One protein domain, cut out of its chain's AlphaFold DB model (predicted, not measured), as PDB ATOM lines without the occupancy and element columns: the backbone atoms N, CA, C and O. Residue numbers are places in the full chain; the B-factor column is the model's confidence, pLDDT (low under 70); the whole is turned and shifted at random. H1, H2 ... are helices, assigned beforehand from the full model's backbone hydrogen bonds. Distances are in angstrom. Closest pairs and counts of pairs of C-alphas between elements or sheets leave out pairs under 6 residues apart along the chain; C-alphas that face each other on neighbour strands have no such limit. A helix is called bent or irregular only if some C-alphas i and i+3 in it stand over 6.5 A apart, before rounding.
ATOM      1  N   ALA A  78      -1.154 -15.561 -28.526       78.06
ATOM      2  CA  ALA A  78      -0.587 -14.622 -27.559       78.06
ATOM      3  C   ALA A  78       0.346 -13.594 -28.223       78.06
ATOM      4  O   ALA A  78       0.439 -12.457 -27.765       78.06
ATOM      5  N   MET A  79       0.980 -13.966 -29.337       78.44
ATOM      6  CA  MET A  79       1.909 -13.111 -30.075       78.44
ATOM      7  C   MET A  79       1.208 -12.187 -31.087       78.44
ATOM      8  O   MET A  79       1.721 -11.115 -31.394       78.44
ATOM      9  N   LEU A  80      -0.001 -12.536 -31.549       80.06
ATOM     10  CA  LEU A  80      -0.835 -11.699 -32.425       80.06
ATOM     11  C   LEU A  80      -0.997 -10.236 -31.956       80.06
ATOM     12  O   LEU A  80      -0.731  -9.346 -32.761       80.06
ATOM     13  N   PRO A  81      -1.397  -9.926 -30.703       83.31
ATOM     14  CA  PRO A  81      -1.511  -8.535 -30.255       83.31
ATOM     15  C   PRO A  81      -0.168  -7.795 -30.268       83.31
ATOM     16  O   PRO A  81      -0.131  -6.607 -30.579       83.31
ATOM     17  N   PHE A  82       0.936  -8.495 -29.992       85.38
ATOM     18  CA  PHE A  82       2.278  -7.918 -30.033       85.38
ATOM     19  C   PHE A  82       2.711  -7.589 -31.469       85.38
ATOM     20  O   PHE A  82       3.203  -6.495 -31.731       85.38
ATOM     21  N   VAL A  83       2.449  -8.487 -32.422       82.69
ATOM     22  CA  VAL A  83       2.720  -8.266 -33.853       82.69
ATOM     23  C   VAL A  83       1.861  -7.128 -34.412       82.69
ATOM     24  O   VAL A  83       2.364  -6.280 -35.148       82.69
ATOM     25  N   VAL A  84       0.579  -7.059 -34.038       83.69
ATOM     26  CA  VAL A  84      -0.322  -5.958 -34.425       83.69
ATOM     27  C   VAL A  84       0.153  -4.618 -33.850       83.69
ATOM     28  O   VAL A  84       0.137  -3.609 -34.549       83.69
ATOM     29  N   ALA A  85       0.635  -4.592 -32.605       85.06
ATOM     30  CA  ALA A  85       1.195  -3.381 -32.008       85.06
ATOM     31  C   ALA A  85       2.493  -2.942 -32.706       85.06
ATOM     32  O   ALA A  85       2.636  -1.776 -33.068       85.06
ATOM     33  N   ALA A  86       3.414  -3.876 -32.954       86.25
ATOM     34  CA  ALA A  86       4.673  -3.599 -33.642       86.25
ATOM     35  C   ALA A  86       4.446  -3.077 -35.073       86.25
ATOM     36  O   ALA A  86       5.070  -2.102 -35.486       86.25
ATOM     37  N   THR A  87       3.509  -3.678 -35.811       80.62
ATOM     38  CA  THR A  87       3.142  -3.228 -37.164       80.62
ATOM     39  C   THR A  87       2.459  -1.864 -37.168       80.62
ATOM     40  O   THR A  87       2.750  -1.060 -38.049       80.62
ATOM     41  N   ALA A  88       1.618  -1.548 -36.176       83.56
ATOM     42  CA  ALA A  88       1.026  -0.217 -36.039       83.56
ATOM     43  C   ALA A  88       2.090   0.868 -35.791       83.56
ATOM     44  O   ALA A  88       2.053   1.925 -36.420       83.56
ATOM     45  N   ILE A  89       3.071   0.589 -34.927       87.31
ATOM     46  CA  ILE A  89       4.197   1.497 -34.661       87.31
ATOM     47  C   ILE A  89       5.045   1.681 -35.927       87.31
ATOM     48  O   ILE A  89       5.370   2.809 -36.297       87.31
ATOM     49  N   ALA A  90       5.353   0.589 -36.633       80.94
ATOM     50  CA  ALA A  90       6.114   0.632 -37.879       80.94
ATOM     51  C   ALA A  90       5.387   1.412 -38.995       80.94
ATOM     52  O   ALA A  90       6.015   2.185 -39.717       80.94
ATOM     53  N   ALA A  91       4.063   1.263 -39.108       81.12
ATOM     54  CA  ALA A  91       3.246   1.987 -40.082       81.12
ATOM     55  C   ALA A  91       3.208   3.503 -39.820       81.12
ATOM     56  O   ALA A  91       3.162   4.287 -40.767       81.12
ATOM     57  N   LEU A  92       3.261   3.922 -38.550       77.69
ATOM     58  CA  LEU A  92       3.321   5.336 -38.172       77.69
ATOM     59  C   LEU A  92       4.701   5.964 -38.431       77.69
ATOM     60  O   LEU A  92       4.770   7.156 -38.714       77.69
ATOM     61  N   ALA A  93       5.783   5.181 -38.359       81.69
ATOM     62  CA  ALA A  93       7.145   5.676 -38.562       81.69
ATOM     63  C   ALA A  93       7.487   5.933 -40.044       81.69
ATOM     64  O   ALA A  93       8.170   6.909 -40.351       81.69
ATOM     65  N   GLN A  94       7.010   5.091 -40.971       76.94
ATOM     66  CA  GLN A  94       7.278   5.219 -42.412       76.94
ATOM     67  C   GLN A  94       6.015   4.940 -43.254       76.94
ATOM     68  O   GLN A  94       5.840   3.832 -43.767       76.94
ATOM     69  N   PRO A  95       5.153   5.951 -43.486       66.94
ATOM     70  CA  PRO A  95       3.948   5.789 -44.307       66.94
ATOM     71  C   PRO A  95       4.255   5.565 -45.801       66.94
ATOM     72  O   PRO A  95       3.410   5.069 -46.544       66.94
ATOM     73  N   ALA A  96       5.473   5.894 -46.252       64.06
ATOM     74  CA  ALA A  96       5.893   5.779 -47.650       64.06
ATOM     75  C   ALA A  96       6.050   4.325 -48.140       64.06
ATOM     76  O   ALA A  96       5.919   4.072 -49.333       64.06
ATOM     77  N   THR A  97       6.271   3.360 -47.240       61.16
ATOM     78  CA  THR A  97       6.465   1.941 -47.603       61.16
ATOM     79  C   THR A  97       5.153   1.255 -48.019       61.16
ATOM     80  O   THR A  97       5.173   0.242 -48.712       61.16
ATOM     81  N   PHE A  98       3.995   1.815 -47.646       56.81
ATOM     82  CA  PHE A  98       2.680   1.204 -47.885       56.81
ATOM     83  C   PHE A  98       1.972   1.670 -49.166       56.81
ATOM     84  O   PHE A  98       0.989   1.052 -49.575       56.81
ATOM     85  N   THR A  99       2.460   2.710 -49.848       60.16
ATOM     86  CA  THR A  99       1.756   3.267 -51.020       60.16
ATOM     87  C   THR A  99       1.717   2.303 -52.210       60.16
ATOM     88  O   THR A  99       0.774   2.353 -52.998       60.16
ATOM     89  N   TRP A 100       2.688   1.386 -52.305       63.72
ATOM     90  CA  TRP A 100       2.777   0.392 -53.379       63.72
ATOM     91  C   TRP A 100       1.875  -0.838 -53.152       63.72
ATOM     92  O   TRP A 100       1.351  -1.397 -54.107       63.72
ATOM     93  N   ILE A 101       1.617  -1.227 -51.894       63.03
ATOM     94  CA  ILE A 101       0.744  -2.370 -51.554       63.03
ATOM     95  C   ILE A 101      -0.742  -1.970 -51.493       63.03
ATOM     96  O   ILE A 101      -1.615  -2.774 -51.824       63.03
ATOM     97  N   SER A 102      -1.068  -0.741 -51.080       64.31
ATOM     98  CA  SER A 102      -2.451  -0.376 -50.738       64.31
ATOM     99  C   SER A 102      -3.395  -0.123 -51.920       64.31
ATOM    100  O   SER A 102      -4.605  -0.187 -51.716       64.31
ATOM    101  N   LYS A 103      -2.908   0.178 -53.133       62.53
ATOM    102  CA  LYS A 103      -3.791   0.675 -54.210       62.53
ATOM    103  C   LYS A 103      -4.458  -0.410 -55.060       62.53
ATOM    104  O   LYS A 103      -5.650  -0.283 -55.318       62.53
ATOM    105  N   ASP A 104      -3.740  -1.468 -55.438       74.88
ATOM    106  CA  ASP A 104      -4.266  -2.483 -56.372       74.88
ATOM    107  C   ASP A 104      -4.528  -3.850 -55.720       74.88
ATOM    108  O   ASP A 104      -5.417  -4.584 -56.150       74.88
ATOM    109  N   LEU A 105      -3.820  -4.189 -54.638       77.75
ATOM    110  CA  LEU A 105      -3.950  -5.494 -53.973       77.75
ATOM    111  C   LEU A 105      -4.979  -5.508 -52.838       77.75
ATOM    112  O   LEU A 105      -5.487  -6.574 -52.491       77.75
ATOM    113  N   TYR A 106      -5.328  -4.349 -52.270       79.25
ATOM    114  CA  TYR A 106      -6.221  -4.292 -51.110       79.25
ATOM    115  C   TYR A 106      -7.638  -4.771 -51.442       79.25
ATOM    116  O   TYR A 106      -8.183  -5.601 -50.723       79.25
ATOM    117  N   ALA A 107      -8.222  -4.303 -52.548       82.81
ATOM    118  CA  ALA A 107      -9.570  -4.691 -52.964       82.81
ATOM    119  C   ALA A 107      -9.719  -6.205 -53.239       82.81
ATOM    120  O   ALA A 107     -10.627  -6.808 -52.664       82.81
ATOM    121  N   PRO A 108      -8.848  -6.861 -54.037       85.19
ATOM    122  CA  PRO A 108      -8.930  -8.306 -54.245       85.19
ATOM    123  C   PRO A 108      -8.555  -9.115 -52.999       85.19
ATOM    124  O   PRO A 108      -9.151 -10.166 -52.780       85.19
ATOM    125  N   ALA A 109      -7.646  -8.638 -52.142       81.06
ATOM    126  CA  ALA A 109      -7.350  -9.306 -50.873       81.06
ATOM    127  C   ALA A 109      -8.551  -9.265 -49.915       81.06
ATOM    128  O   ALA A 109      -8.949 -10.296 -49.374       81.06
ATOM    129  N   LEU A 110      -9.183  -8.097 -49.749       80.88
ATOM    130  CA  LEU A 110     -10.390  -7.950 -48.933       80.88
ATOM    131  C   LEU A 110     -11.551  -8.763 -49.511       80.88
ATOM    132  O   LEU A 110     -12.270  -9.428 -48.769       80.88
ATOM    133  N   GLY A 111     -11.700  -8.738 -50.838       83.06
ATOM    134  CA  GLY A 111     -12.683  -9.530 -51.566       83.06
ATOM    135  C   GLY A 111     -12.465 -11.027 -51.380       83.06
ATOM    136  O   GLY A 111     -13.416 -11.737 -51.078       83.06
ATOM    137  N   GLY A 112     -11.221 -11.502 -51.469       86.81
ATOM    138  CA  GLY A 112     -10.853 -12.893 -51.218       86.81
ATOM    139  C   GLY A 112     -11.184 -13.319 -49.793       86.81
ATOM    140  O   GLY A 112     -11.824 -14.345 -49.599       86.81
ATOM    141  N   ILE A 113     -10.854 -12.489 -48.798       80.69
ATOM    142  CA  ILE A 113     -11.191 -12.758 -47.396       80.69
ATOM    143  C   ILE A 113     -12.717 -12.815 -47.218       80.69
ATOM    144  O   ILE A 113     -13.233 -13.788 -46.674       80.69
ATOM    145  N   MET A 114     -13.467 -11.831 -47.723       78.44
ATOM    146  CA  MET A 114     -14.935 -11.828 -47.644       78.44
ATOM    147  C   MET A 114     -15.570 -13.022 -48.375       78.44
ATOM    148  O   MET A 114     -16.540 -13.596 -47.874       78.44
ATOM    149  N   LEU A 115     -15.003 -13.436 -49.511       78.94
ATOM    150  CA  LEU A 115     -15.413 -14.621 -50.259       78.94
ATOM    151  C   LEU A 115     -15.145 -15.900 -49.457       78.94
ATOM    152  O   LEU A 115     -16.016 -16.759 -49.381       78.94
ATOM    153  N   SER A 116     -13.981 -16.018 -48.813       76.75
ATOM    154  CA  SER A 116     -13.642 -17.160 -47.962       76.75
ATOM    155  C   SER A 116     -14.593 -17.281 -46.774       76.75
ATOM    156  O   SER A 116     -15.081 -18.378 -46.513       76.75
ATOM    157  N   ILE A 117     -14.929 -16.174 -46.094       75.81
ATOM    158  CA  ILE A 117     -15.970 -16.178 -45.052       75.81
ATOM    159  C   ILE A 117     -17.312 -16.644 -45.645       75.81
ATOM    160  O   ILE A 117     -17.971 -17.502 -45.058       75.81
ATOM    161  N   GLY A 118     -17.694 -16.124 -46.815       67.94
ATOM    162  CA  GLY A 118     -18.941 -16.477 -47.497       67.94
ATOM    163  C   GLY A 118     -19.036 -17.960 -47.848       67.94
ATOM    164  O   GLY A 118     -20.008 -18.606 -47.477       67.94
ATOM    165  N   ILE A 119     -18.017 -18.524 -48.500       73.25
ATOM    166  CA  ILE A 119     -17.985 -19.937 -48.905       73.25
ATOM    167  C   ILE A 119     -18.002 -20.849 -47.676       73.25
ATOM    168  O   ILE A 119     -18.741 -21.827 -47.667       73.25
ATOM    169  N   LYS A 120     -17.254 -20.514 -46.616       66.69
ATOM    170  CA  LYS A 120     -17.134 -21.351 -45.411       66.69
ATOM    171  C   LYS A 120     -18.432 -21.403 -44.592       66.69
ATOM    172  O   LYS A 120     -18.762 -22.458 -44.067       66.69
ATOM    173  N   LEU A 121     -19.186 -20.303 -44.526       57.31
ATOM    174  CA  LEU A 121     -20.549 -20.275 -43.969       57.31
ATOM    175  C   LEU A 121     -21.578 -20.878 -44.939       57.31
ATOM    176  O   LEU A 121     -22.591 -21.429 -44.518       57.31
ATOM    177  N   SER A 122     -21.347 -20.785 -46.253       67.44
ATOM    178  CA  SER A 122     -22.358 -21.167 -47.237       67.44
ATOM    179  C   SER A 122     -22.647 -22.667 -47.281       67.44
ATOM    180  O   SER A 122     -23.720 -23.038 -47.742       67.44
ATOM    181  N   VAL A 123     -21.723 -23.532 -46.857       69.50
ATOM    182  CA  VAL A 123     -21.889 -24.990 -47.008       69.50
ATOM    183  C   VAL A 123     -22.607 -25.613 -45.811       69.50
ATOM    184  O   VAL A 123     -23.606 -26.308 -45.988       69.50
ATOM    185  N   ASP A 124     -22.145 -25.325 -44.594       63.94
ATOM    186  CA  ASP A 124     -22.704 -25.893 -43.361       63.94
ATOM    187  C   ASP A 124     -23.960 -25.146 -42.888       63.94
ATOM    188  O   ASP A 124     -24.968 -25.765 -42.526       63.94
ATOM    189  N   ASP A 125     -23.954 -23.810 -42.941       65.94
ATOM    190  CA  ASP A 125     -25.049 -23.017 -42.381       65.94
ATOM    191  C   ASP A 125     -26.245 -22.887 -43.327       65.94
ATOM    192  O   ASP A 125     -27.373 -22.796 -42.841       65.94
ATOM    193  N   PHE A 126     -26.080 -22.955 -44.658       68.31
ATOM    194  CA  PHE A 126     -27.246 -22.945 -45.563       68.31
ATOM    195  C   PHE A 126     -28.109 -24.193 -45.402       68.31
ATOM    196  O   PHE A 126     -29.335 -24.092 -45.460       68.31
ATOM    197  N   ALA A 127     -27.506 -25.358 -45.147       71.81
ATOM    198  CA  ALA A 127     -28.257 -26.591 -44.918       71.81
ATOM    199  C   ALA A 127     -29.185 -26.472 -43.692       71.81
ATOM    200  O   ALA A 127     -30.312 -26.978 -43.693       71.81
ATOM    201  N   LEU A 128     -28.738 -25.756 -42.657       65.56
ATOM    202  CA  LEU A 128     -29.531 -25.449 -41.467       65.56
ATOM    203  C   LEU A 128     -30.506 -24.283 -41.692       65.56
ATOM    204  O   LEU A 128     -31.661 -24.356 -41.258       65.56
ATOM    205  N   ALA A 129     -30.075 -23.234 -42.393       69.44
ATOM    206  CA  ALA A 129     -30.855 -22.026 -42.641       69.44
ATOM    207  C   ALA A 129     -32.070 -22.289 -43.537       69.44
ATOM    208  O   ALA A 129     -33.159 -21.788 -43.254       69.44
ATOM    209  N   VAL A 130     -31.925 -23.148 -44.550       72.56
ATOM    210  CA  VAL A 130     -33.034 -23.584 -45.413       72.56
ATOM    211  C   VAL A 130     -34.077 -24.376 -44.615       72.56
ATOM    212  O   VAL A 130     -35.271 -24.312 -44.903       72.56
ATOM    213  N   LYS A 131     -33.664 -25.077 -43.553       75.75
ATOM    214  CA  LYS A 131     -34.556 -25.908 -42.732       75.75
ATOM    215  C   LYS A 131     -35.409 -25.104 -41.742       75.75
ATOM    216  O   LYS A 131     -36.488 -25.564 -41.364       75.75
ATOM    217  N   ARG A 132     -34.948 -23.930 -41.282       67.56
ATOM    218  CA  ARG A 132     -35.644 -23.069 -40.297       67.56
ATOM    219  C   ARG A 132     -35.353 -21.563 -40.524       67.56
ATOM    220  O   ARG A 132     -34.713 -20.938 -39.680       67.56
TER     221      ARG A 132
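AT A GLANCE: This is residues 78 to 132 of the 198 residues of the protein "Putative Bile acid:sodium symporter/arsenical resistance protein Acr3" of Rosa chinensis (UniProt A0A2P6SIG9). The model is an open V with nothing in its middle: H1 makes the shorter arm, the long helix H3 makes the other, and the short helix H2 turns the chain round the corner between them. The two arms have no contact with each other, and H3, which kinks near its far end, makes most of the length. The printed part has 55 residues with three named helices, in the order H1, H2, H3, and no named strand; the class is all helix. The whole is extended, with a radius of gyration of the C-alphas of 17.6 A, and its outline is flat, with spans of 52 by 31 by 13 A.

HOW THE PARTS SIT: From the first printed residue, H1, residues 78 to 93, leads through a tight link of one residue, Gln 94, into H2, residues 95 to 102. H1 and H2 are close but not clearly touching, with 1 pair of C-alphas within 8 A: the closest are those of Ala 91 and Phe 98, 7.9 A apart. They run opposite ways at a steep tilt of 67 degrees, only just short of about perpendicular. A tight link of three residues, 103 to 105, joins H2 to H3, residues 106 to 131, and these two meet only through their link. H1 and H3 are apart. Of the O i to N i+4 pairs, 11 of 12 are within hydrogen-bond range in H1, 16 of 22 in H3 and 1 of 4 in H2, where 2 of 5 O i to N i+3 pairs are within range.

IN THESE COORDINATES: H1 begins at C-alpha 78, at (-0.587, -14.622, -27.559), and measures 24.3 A from first to last C-alpha. It is irregular, but only just: C-alphas 78 and 81 are 6.7 A apart. H2, eight residues from Pro 95 to Ser 102, is irregular, with C-alphas 97 and 100 at 7.0 A. H3, the longest helix with 26 residues, measures 36.6 A from C-alpha 106 at (-6.221, -4.292, -51.110) to C-alpha 131 at (-34.556, -25.908, -42.732). H3 has a kink of 53 degrees near residue 124; it is neither bent nor irregular, but only just, as C-alphas 120 and 123 are 6.2 A apart.

THE WHOLE: The two C-alphas farthest apart are those of Ala 93 and Lys 131, at 52.5 A, while the C-alphas of Ala 78 and Arg 132 are 38.2 A apart. Residues 78 to 132 stand free, with no C-alpha 8 or more residues away along the chain within 10 A. The printed part has no cut, and both links are tight. The mean pLDDT of the printed part is 74.6; 20 residues are under 70, among them residues 95 to 103 and residues 120 to 126.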